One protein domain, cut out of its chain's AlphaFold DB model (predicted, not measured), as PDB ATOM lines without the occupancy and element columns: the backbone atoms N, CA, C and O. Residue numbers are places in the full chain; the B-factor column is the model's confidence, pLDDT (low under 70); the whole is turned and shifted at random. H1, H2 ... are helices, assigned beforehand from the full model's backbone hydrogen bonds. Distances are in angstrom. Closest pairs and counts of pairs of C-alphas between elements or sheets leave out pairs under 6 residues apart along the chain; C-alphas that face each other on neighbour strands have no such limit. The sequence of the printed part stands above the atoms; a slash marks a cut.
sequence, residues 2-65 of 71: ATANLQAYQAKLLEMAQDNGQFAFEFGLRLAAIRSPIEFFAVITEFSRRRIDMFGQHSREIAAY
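What this domain is: This is residues 2 to 65 of the 71 residues of an uncharacterized protein of Bradyrhizobium japonicum SEMIA 5079 (UniProt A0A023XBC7). What shape does the printed part make? It is a long helical hairpin: H1 runs nearly the whole length, the chain turns at residues 33 to 36, and H2 folds back side by side with H1. What are its make-up and size? The 64 printed residues hold two named helices, H1 then H2, and no named strand, the class all helix. The outline is a rod of 53 by 17 by 6 A, only just loose, close to extended, with a radius of gyration of the C-alphas of 15.5 A.

Where its parts are: Where is H1? It spans residues 2 to 32, 45.2 A from first to last C-alpha, beginning at C-alpha 2 (221.459, 203.417, 225.940). Where is H2? It spans residues 37 to 63, 39.1 A long from first to last C-alpha, ending at C-alpha 63 (216.689, 218.065, 222.651).

How they stand to each other: How does H1 stand to H2? They touch as a helical hairpin, their closest C-alphas, of Phe 27 and Phe 47, 7.1 A apart. Their lines stand at a shallow tilt of 3 degrees, opposite ways. What do the backbones show? Every O i to N i+4 pair is within hydrogen-bond range in H1, and 22 of 23 are in H2.

The domain as a whole: How far does it reach? The two C-alphas farthest apart, of Ala 2 and Ser 36, are 52.9 A apart. Is anything cut or uncertain? The printed part has no cut, the link from H1 to H2 is tight, and no printed residue is under 70 in pLDDT.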
ATOM      1  N   ALA A   2     222.320 202.637 225.032       74.62
ATOM      2  CA  ALA A   2     221.459 203.417 225.940       74.62
ATOM      3  C   ALA A   2     222.182 203.979 227.189       74.62
ATOM      4  O   ALA A   2     221.998 205.138 227.543       74.62
ATOM      5  N   THR A   3     223.067 203.193 227.813       74.12
ATOM      6  CA  THR A   3     223.868 203.621 228.977       74.12
ATOM      7  C   THR A   3     224.879 204.723 228.651       74.12
ATOM      8  O   THR A   3     225.061 205.633 229.454       74.12
ATOM      9  N   ALA A   4     225.492 204.690 227.464       75.38
ATOM     10  CA  ALA A   4     226.414 205.731 227.003       75.38
ATOM     11  C   ALA A   4     225.681 207.058 226.734       75.38
ATOM     12  O   ALA A   4     226.162 208.118 227.126       75.38
ATOM     13  N   ASN A   5     224.476 206.999 226.153       85.06
ATOM     14  CA  ASN A   5     223.637 208.181 225.932       85.06
ATOM     15  C   ASN A   5     223.189 208.825 227.254       85.06
ATOM     16  O   ASN A   5     223.142 210.048 227.356       85.06
ATOM     17  N   LEU A   6     222.905 208.011 228.277       88.88
ATOM     18  CA  LEU A   6     222.561 208.506 229.610       88.88
ATOM     19  C   LEU A   6     223.753 209.182 230.305       88.88
ATOM     20  O   LEU A   6     223.588 210.254 230.881       88.88
ATOM     21  N   GLN A   7     224.954 208.601 230.221       92.25
ATOM     22  CA  GLN A   7     226.168 209.219 230.772       92.25
ATOM     23  C   GLN A   7     226.492 210.548 230.080       92.25
ATOM     24  O   GLN A   7     226.767 211.539 230.753       92.25
ATOM     25  N   ALA A   8     226.394 210.597 228.748       91.44
ATOM     26  CA  ALA A   8     226.594 211.827 227.986       91.44
ATOM     27  C   ALA A   8     225.566 212.909 228.356       91.44
ATOM     28  O   ALA A   8     225.906 214.088 228.413       91.44
ATOM     29  N   TYR A   9     224.320 212.521 228.634       92.81
ATOM     30  CA  TYR A   9     223.292 213.448 229.096       92.81
ATOM     31  C   TYR A   9     223.584 213.997 230.492       92.81
ATOM     32  O   TYR A   9     223.504 215.202 230.713       92.81
ATOM     33  N   GLN A  10     223.967 213.130 231.431       94.75
ATOM     34  CA  GLN A  10     224.344 213.546 232.783       94.75
ATOM     35  C   GLN A  10     225.539 214.503 232.770       94.75
ATOM     36  O   GLN A  10     225.509 215.520 233.462       94.75
ATOM     37  N   ALA A  11     226.557 214.213 231.954       95.94
ATOM     38  CA  ALA A  11     227.701 215.102 231.770       95.94
ATOM     39  C   ALA A  11     227.264 216.477 231.243       95.94
ATOM     40  O   ALA A  11     227.702 217.497 231.768       95.94
ATOM     41  N   LYS A  12     226.337 216.516 230.279       95.44
ATOM     42  CA  LYS A  12     225.832 217.781 229.742       95.44
ATOM     43  C   LYS A  12     224.999 218.570 230.748       95.44
ATOM     44  O   LYS A  12     225.125 219.786 230.810       95.44
ATOM     45  N   LEU A  13     224.196 217.908 231.582       96.00
ATOM     46  CA  LEU A  13     223.500 218.587 232.680       96.00
ATOM     47  C   LEU A  13     224.482 219.215 233.679       96.00
ATOM     48  O   LEU A  13     224.226 220.313 234.174       96.00
ATOM     49  N   LEU A  14     225.602 218.542 233.963       98.00
ATOM     50  CA  LEU A  14     226.647 219.086 234.828       98.00
ATOM     51  C   LEU A  14     227.338 220.299 234.191       98.00
ATOM     52  O   LEU A  14     227.511 221.308 234.868       98.00
ATOM     53  N   GLU A  15     227.675 220.221 232.904       97.19
ATOM     54  CA  GLU A  15     228.224 221.342 232.127       97.19
ATOM     55  C   GLU A  15     227.282 222.556 232.179       97.19
ATOM     56  O   GLU A  15     227.685 223.641 232.585       97.19
ATOM     57  N   MET A  16     225.986 222.355 231.923       97.38
ATOM     58  CA  MET A  16     224.985 223.422 232.025       97.38
ATOM     59  C   MET A  16     224.878 224.002 233.436       97.38
ATOM     60  O   MET A  16     224.666 225.202 233.603       97.38
ATOM     61  N   ALA A  17     224.981 223.173 234.477       97.56
ATOM     62  CA  ALA A  17     224.974 223.656 235.854       97.56
ATOM     63  C   ALA A  17     226.197 224.543 236.147       97.56
ATOM     64  O   ALA A  17     226.051 225.572 236.810       97.56
ATOM     65  N   GLN A  18     227.371 224.180 235.624       98.12
ATOM     66  CA  GLN A  18     228.593 224.981 235.733       98.12
ATOM     67  C   GLN A  18     228.462 226.307 234.976       98.12
ATOM     68  O   GLN A  18     228.676 227.359 235.579       98.12
ATOM     69  N   ASP A  19     228.011 226.275 233.719       97.69
ATOM     70  CA  ASP A  19     227.771 227.470 232.900       97.69
ATOM     71  C   ASP A  19     226.779 228.426 233.579       97.69
ATOM     72  O   ASP A  19     227.014 229.632 233.680       97.69
ATOM     73  N   ASN A  20     225.678 227.887 234.115       97.00
ATOM     74  CA  ASN A  20     224.689 228.658 234.866       97.00
ATOM     75  C   ASN A  20     225.286 229.287 236.133       97.00
ATOM     76  O   ASN A  20     224.965 230.434 236.454       97.00
ATOM     77  N   GLY A  21     226.133 228.548 236.852       97.88
ATOM     78  CA  GLY A  21     226.813 229.026 238.053       97.88
ATOM     79  C   GLY A  21     227.782 230.168 237.754       97.88
ATOM     80  O   GLY A  21     227.719 231.209 238.410       97.88
ATOM     81  N   GLN A  22     228.624 230.014 236.728       97.94
ATOM     82  CA  GLN A  22     229.544 231.065 236.290       97.94
ATOM     83  C   GLN A  22     228.779 232.313 235.840       97.94
ATOM     84  O   GLN A  22     229.079 233.419 236.290       97.94
ATOM     85  N   PHE A  23     227.744 232.141 235.017       97.19
ATOM     86  CA  PHE A  23     226.909 233.239 234.542       97.19
ATOM     87  C   PHE A  23     226.246 234.016 235.693       97.19
ATOM     88  O   PHE A  23     226.257 235.249 235.705       97.19
ATOM     89  N   ALA A  24     225.702 233.309 236.691       97.06
ATOM     90  CA  ALA A  24     225.109 233.932 237.872       97.06
ATOM     91  C   ALA A  24     226.147 234.691 238.715       97.06
ATOM     92  O   ALA A  24     225.862 235.786 239.203       97.06
ATOM     93  N   PHE A  25     227.354 234.140 238.862       97.94
ATOM     94  CA  PHE A  25     228.438 234.785 239.597       97.94
ATOM     95  C   PHE A  25     228.922 236.068 238.906       97.94
ATOM     96  O   PHE A  25     228.988 237.120 239.543       97.94
ATOM     97  N   GLU A  26     229.188 236.018 237.597       97.62
ATOM     98  CA  GLU A  26     229.573 237.193 236.803       97.62
ATOM     99  C   GLU A  26     228.513 238.296 236.871       97.62
ATOM    100  O   GLU A  26     228.834 239.478 237.020       97.62
ATOM    101  N   PHE A  27     227.238 237.915 236.807       96.50
ATOM    102  CA  PHE A  27     226.136 238.852 236.972       96.50
ATOM    103  C   PHE A  27     226.096 239.474 238.366       96.50
ATOM    104  O   PHE A  27     225.958 240.690 238.477       96.50
ATOM    105  N   GLY A  28     226.272 238.675 239.421       97.25
ATOM    106  CA  GLY A  28     226.353 239.170 240.794       97.25
ATOM    107  C   GLY A  28     227.473 240.195 240.983       97.25
ATOM    108  O   GLY A  28     227.250 241.246 241.584       97.25
ATOM    109  N   LEU A  29     228.652 239.947 240.400       97.94
ATOM    110  CA  LEU A  29     229.762 240.904 240.414       97.94
ATOM    111  C   LEU A  29     229.420 242.202 239.675       97.94
ATOM    112  O   LEU A  29     229.702 243.287 240.182       97.94
ATOM    113  N   ARG A  30     228.786 242.111 238.498       96.75
ATOM    114  CA  ARG A  30     228.345 243.299 237.752       96.75
ATOM    115  C   ARG A  30     227.303 244.097 238.524       96.75
ATOM    116  O   ARG A  30     227.414 245.316 238.567       96.75
ATOM    117  N   LEU A  31     226.339 243.429 239.159       96.00
ATOM    118  CA  LEU A  31     225.341 244.077 240.010       96.00
ATOM    119  C   LEU A  31     225.990 244.823 241.179       96.00
ATOM    120  O   LEU A  31     225.653 245.978 241.428       96.00
ATOM    121  N   ALA A  32     226.943 244.191 241.867       97.12
ATOM    122  CA  ALA A  32     227.656 244.800 242.988       97.12
ATOM    123  C   ALA A  32     228.512 246.016 242.577       97.12
ATOM    124  O   ALA A  32     228.821 246.861 243.415       97.12
ATOM    125  N   ALA A  33     228.895 246.109 241.302       96.88
ATOM    126  CA  ALA A  33     229.717 247.191 240.768       96.88
ATOM    127  C   ALA A  33     228.916 248.394 240.232       96.88
ATOM    128  O   ALA A  33     229.536 249.385 239.840       96.88
ATOM    129  N   ILE A  34     227.580 248.326 240.199       97.19
ATOM    130  CA  ILE A  34     226.713 249.403 239.693       97.19
ATOM    131  C   ILE A  34     226.896 250.678 240.520       97.19
ATOM    132  O   ILE A  34     226.841 250.652 241.750       97.19
ATOM    133  N   ARG A  35     227.045 251.818 239.837       96.25
ATOM    134  CA  ARG A  35     227.218 253.139 240.466       96.25
ATOM    135  C   ARG A  35     226.071 254.102 240.194       96.25
ATOM    136  O   ARG A  35     226.028 255.173 240.796       96.25
ATOM    137  N   SER A  36     225.136 253.745 239.312       96.50
ATOM    138  CA  SER A  36     223.971 254.577 239.011       96.50
ATOM    139  C   SER A  36     222.726 253.767 238.617       96.50
ATOM    140  O   SER A  36     222.839 252.650 238.107       96.50
ATOM    141  N   PRO A  37     221.512 254.330 238.775       91.88
ATOM    142  CA  PRO A  37     220.277 253.673 238.337       91.88
ATOM    143  C   PRO A  37     220.213 253.388 236.828       91.88
ATOM    144  O   PRO A  37     219.566 252.435 236.412       91.88
ATOM    145  N   ILE A  38     220.882 254.193 235.995       95.06
ATOM    146  CA  ILE A  38     220.903 253.986 234.536       95.06
ATOM    147  C   ILE A  38     221.743 252.750 234.186       95.06
ATOM    148  O   ILE A  38     221.319 251.926 233.374       95.06
ATOM    149  N   GLU A  39     222.899 252.578 234.839       95.25
ATOM    150  CA  GLU A  39     223.747 251.388 234.679       95.25
ATOM    151  C   GLU A  39     223.008 250.102 235.058       95.25
ATOM    152  O   GLU A  39     223.182 249.083 234.393       95.25
ATOM    153  N   PHE A  40     222.132 250.152 236.066       95.00
ATOM    154  CA  PHE A  40     221.302 249.007 236.438       95.00
ATOM    155  C   PHE A  40     220.459 248.499 235.264       95.00
ATOM    156  O   PHE A  40     220.518 247.314 234.940       95.00
ATOM    157  N   PHE A  41     219.730 249.376 234.567       95.62
ATOM    158  CA  PHE A  41     218.909 248.959 233.423       95.62
ATOM    159  C   PHE A  41     219.744 248.385 232.275       95.62
ATOM    160  O   PHE A  41     219.316 247.424 231.631       95.62
ATOM    161  N   ALA A  42     220.939 248.932 232.038       94.19
ATOM    162  CA  ALA A  42     221.863 248.402 231.041       94.19
ATOM    163  C   ALA A  42     222.340 246.986 231.412       94.19
ATOM    164  O   ALA A  42     222.235 246.070 230.595       94.19
ATOM    165  N   VAL A  43     222.778 246.786 232.661       95.69
ATOM    166  CA  VAL A  43     223.237 245.488 233.183       95.69
ATOM    167  C   VAL A  43     222.121 244.440 233.138       95.69
ATOM    168  O   VAL A  43     222.358 243.322 232.681       95.69
ATOM    169  N   ILE A  44     220.899 244.790 233.552       95.81
ATOM    170  CA  ILE A  44     219.747 243.876 233.506       95.81
ATOM    171  C   ILE A  44     219.397 243.501 232.066       95.81
ATOM    172  O   ILE A  44     219.218 242.322 231.772       95.81
ATOM    173  N   THR A  45     219.339 244.472 231.152       96.56
ATOM    174  CA  THR A  45     218.979 244.210 229.749       96.56
ATOM    175  C   THR A  45     220.000 243.299 229.067       96.56
ATOM    176  O   THR A  45     219.627 242.339 228.388       96.56
ATOM    177  N   GLU A  46     221.295 243.559 229.273       95.56
ATOM    178  CA  GLU A  46     222.369 242.710 228.753       95.56
ATOM    179  C   GLU A  46     222.285 241.289 229.328       95.56
ATOM    180  O   GLU A  46     222.375 240.310 228.582       95.56
ATOM    181  N   PHE A  47     222.063 241.170 230.639       95.44
ATOM    182  CA  PHE A  47     221.917 239.884 231.314       95.44
ATOM    183  C   PHE A  47     220.716 239.092 230.789       95.44
ATOM    184  O   PHE A  47     220.863 237.921 230.437       95.44
ATOM    185  N   SER A  48     219.542 239.715 230.670       96.56
ATOM    186  CA  SER A  48     218.337 239.064 230.152       96.56
ATOM    187  C   SER A  48     218.539 238.532 228.735       96.56
ATOM    188  O   SER A  48     218.153 237.398 228.456       96.56
ATOM    189  N   ARG A  49     219.198 239.300 227.856       97.69
ATOM    190  CA  ARG A  49     219.514 238.848 226.495       97.69
ATOM    191  C   ARG A  49     220.406 237.608 226.505       97.69
ATOM    192  O   ARG A  49     220.038 236.591 225.927       97.69
ATOM    193  N   ARG A  50     221.537 237.667 227.216       97.19
ATOM    194  CA  ARG A  50     222.467 236.530 227.325       97.19
ATOM    195  C   ARG A  50     221.792 235.299 227.930       97.19
ATOM    196  O   ARG A  50     222.034 234.186 227.477       97.19
ATOM    197  N   ARG A  51     220.912 235.492 228.920       96.31
ATOM    198  CA  ARG A  51     220.171 234.394 229.549       96.31
ATOM    199  C   ARG A  51     219.243 233.691 228.563       96.31
ATOM    200  O   ARG A  51     219.179 232.464 228.582       96.31
ATOM    201  N   ILE A  52     218.533 234.449 227.729       97.69
ATOM    202  CA  ILE A  52     217.664 233.896 226.681       97.69
ATOM    203  C   ILE A  52     218.497 233.101 225.672       97.69
ATOM    204  O   ILE A  52     218.136 231.969 225.351       97.69
ATOM    205  N   ASP A  53     219.630 233.651 225.231       97.75
ATOM    206  CA  ASP A  53     220.520 232.989 224.274       97.75
ATOM    207  C   ASP A  53     221.074 231.665 224.838       97.75
ATOM    208  O   ASP A  53     220.949 230.621 224.189       97.75
ATOM    209  N   MET A  54     221.590 231.675 226.076       97.12
ATOM    210  CA  MET A  54     222.058 230.467 226.775       97.12
ATOM    211  C   MET A  54     220.943 229.437 226.947       97.12
ATOM    212  O   MET A  54     221.134 228.257 226.659       97.12
ATOM    213  N   PHE A  55     219.757 229.867 227.385       94.44
ATOM    214  CA  PHE A  55     218.622 228.967 227.560       94.44
ATOM    215  C   PHE A  55     218.214 228.311 226.236       94.44
ATOM    216  O   PHE A  55     217.961 227.105 226.195       94.44
ATOM    217  N   GLY A  56     218.193 229.076 225.142       96.12
ATOM    218  CA  GLY A  56     217.902 228.553 223.811       96.12
ATOM    219  C   GLY A  56     218.960 227.558 223.329       96.12
ATOM    220  O   GLY A  56     218.612 226.522 222.763       96.12
ATOM    221  N   GLN A  57     220.243 227.837 223.579       96.44
ATOM    222  CA  GLN A  57     221.332 226.911 223.273       96.44
ATOM    223  C   GLN A  57     221.189 225.601 224.053       96.44
ATOM    224  O   GLN A  57     221.112 224.541 223.436       96.44
ATOM    225  N   HIS A  58     221.069 225.672 225.375       95.19
ATOM    226  CA  HIS A  58     220.928 224.489 226.216       95.19
ATOM    227  C   HIS A  58     219.684 223.668 225.863       95.19
ATOM    228  O   HIS A  58     219.746 222.445 225.769       95.19
ATOM    229  N   SER A  59     218.560 224.325 225.575       92.62
ATOM    230  CA  SER A  59     217.340 223.628 225.151       92.62
ATOM    231  C   SER A  59     217.562 222.812 223.871       92.62
ATOM    232  O   SER A  59     217.122 221.667 223.792       92.62
ATOM    233  N   ARG A  60     218.291 223.360 222.884       94.00
ATOM    234  CA  ARG A  60     218.651 222.628 221.653       94.00
ATOM    235  C   ARG A  60     219.603 221.464 221.926       94.00
ATOM    236  O   ARG A  60     219.426 220.394 221.357       94.00
ATOM    237  N   GLU A  61     220.590 221.664 222.794       92.88
ATOM    238  CA  GLU A  61     221.572 220.635 223.155       92.88
ATOM    239  C   GLU A  61     220.921 219.453 223.888       92.88
ATOM    240  O   GLU A  61     221.237 218.303 223.605       92.88
ATOM    241  N   ILE A  62     219.967 219.719 224.785       92.50
ATOM    242  CA  ILE A  62     219.200 218.683 225.493       92.50
ATOM    243  C   ILE A  62     218.241 217.952 224.549       92.50
ATOM    244  O   ILE A  62     218.116 216.729 224.623       92.50
ATOM    245  N   ALA A  63     217.595 218.669 223.628       91.25
ATOM    246  CA  ALA A  63     216.689 218.065 222.651       91.25
ATOM    247  C   ALA A  63     217.400 217.114 221.667       91.25
ATOM    248  O   ALA A  63     216.745 216.262 221.075       91.25
ATOM    249  N   ALA A  64     218.722 217.229 221.506       90.00
ATOM    250  CA  ALA A  64     219.510 216.352 220.641       90.00
ATOM    251  C   ALA A  64     219.708 214.934 221.208       90.00
ATOM    252  O   ALA A  64     220.219 214.060 220.506       90.00
ATOM    253  N   TYR A  65     219.337 214.683 222.468       89.19
ATOM    254  CA  TYR A  65     219.489 213.359 223.056       89.19
ATOM    255  C   TYR A  65     218.361 212.399 222.630       89.19
ATOM    256  O   TYR A  65     217.194 212.796 222.649       89.19
TER     257      TYR A  65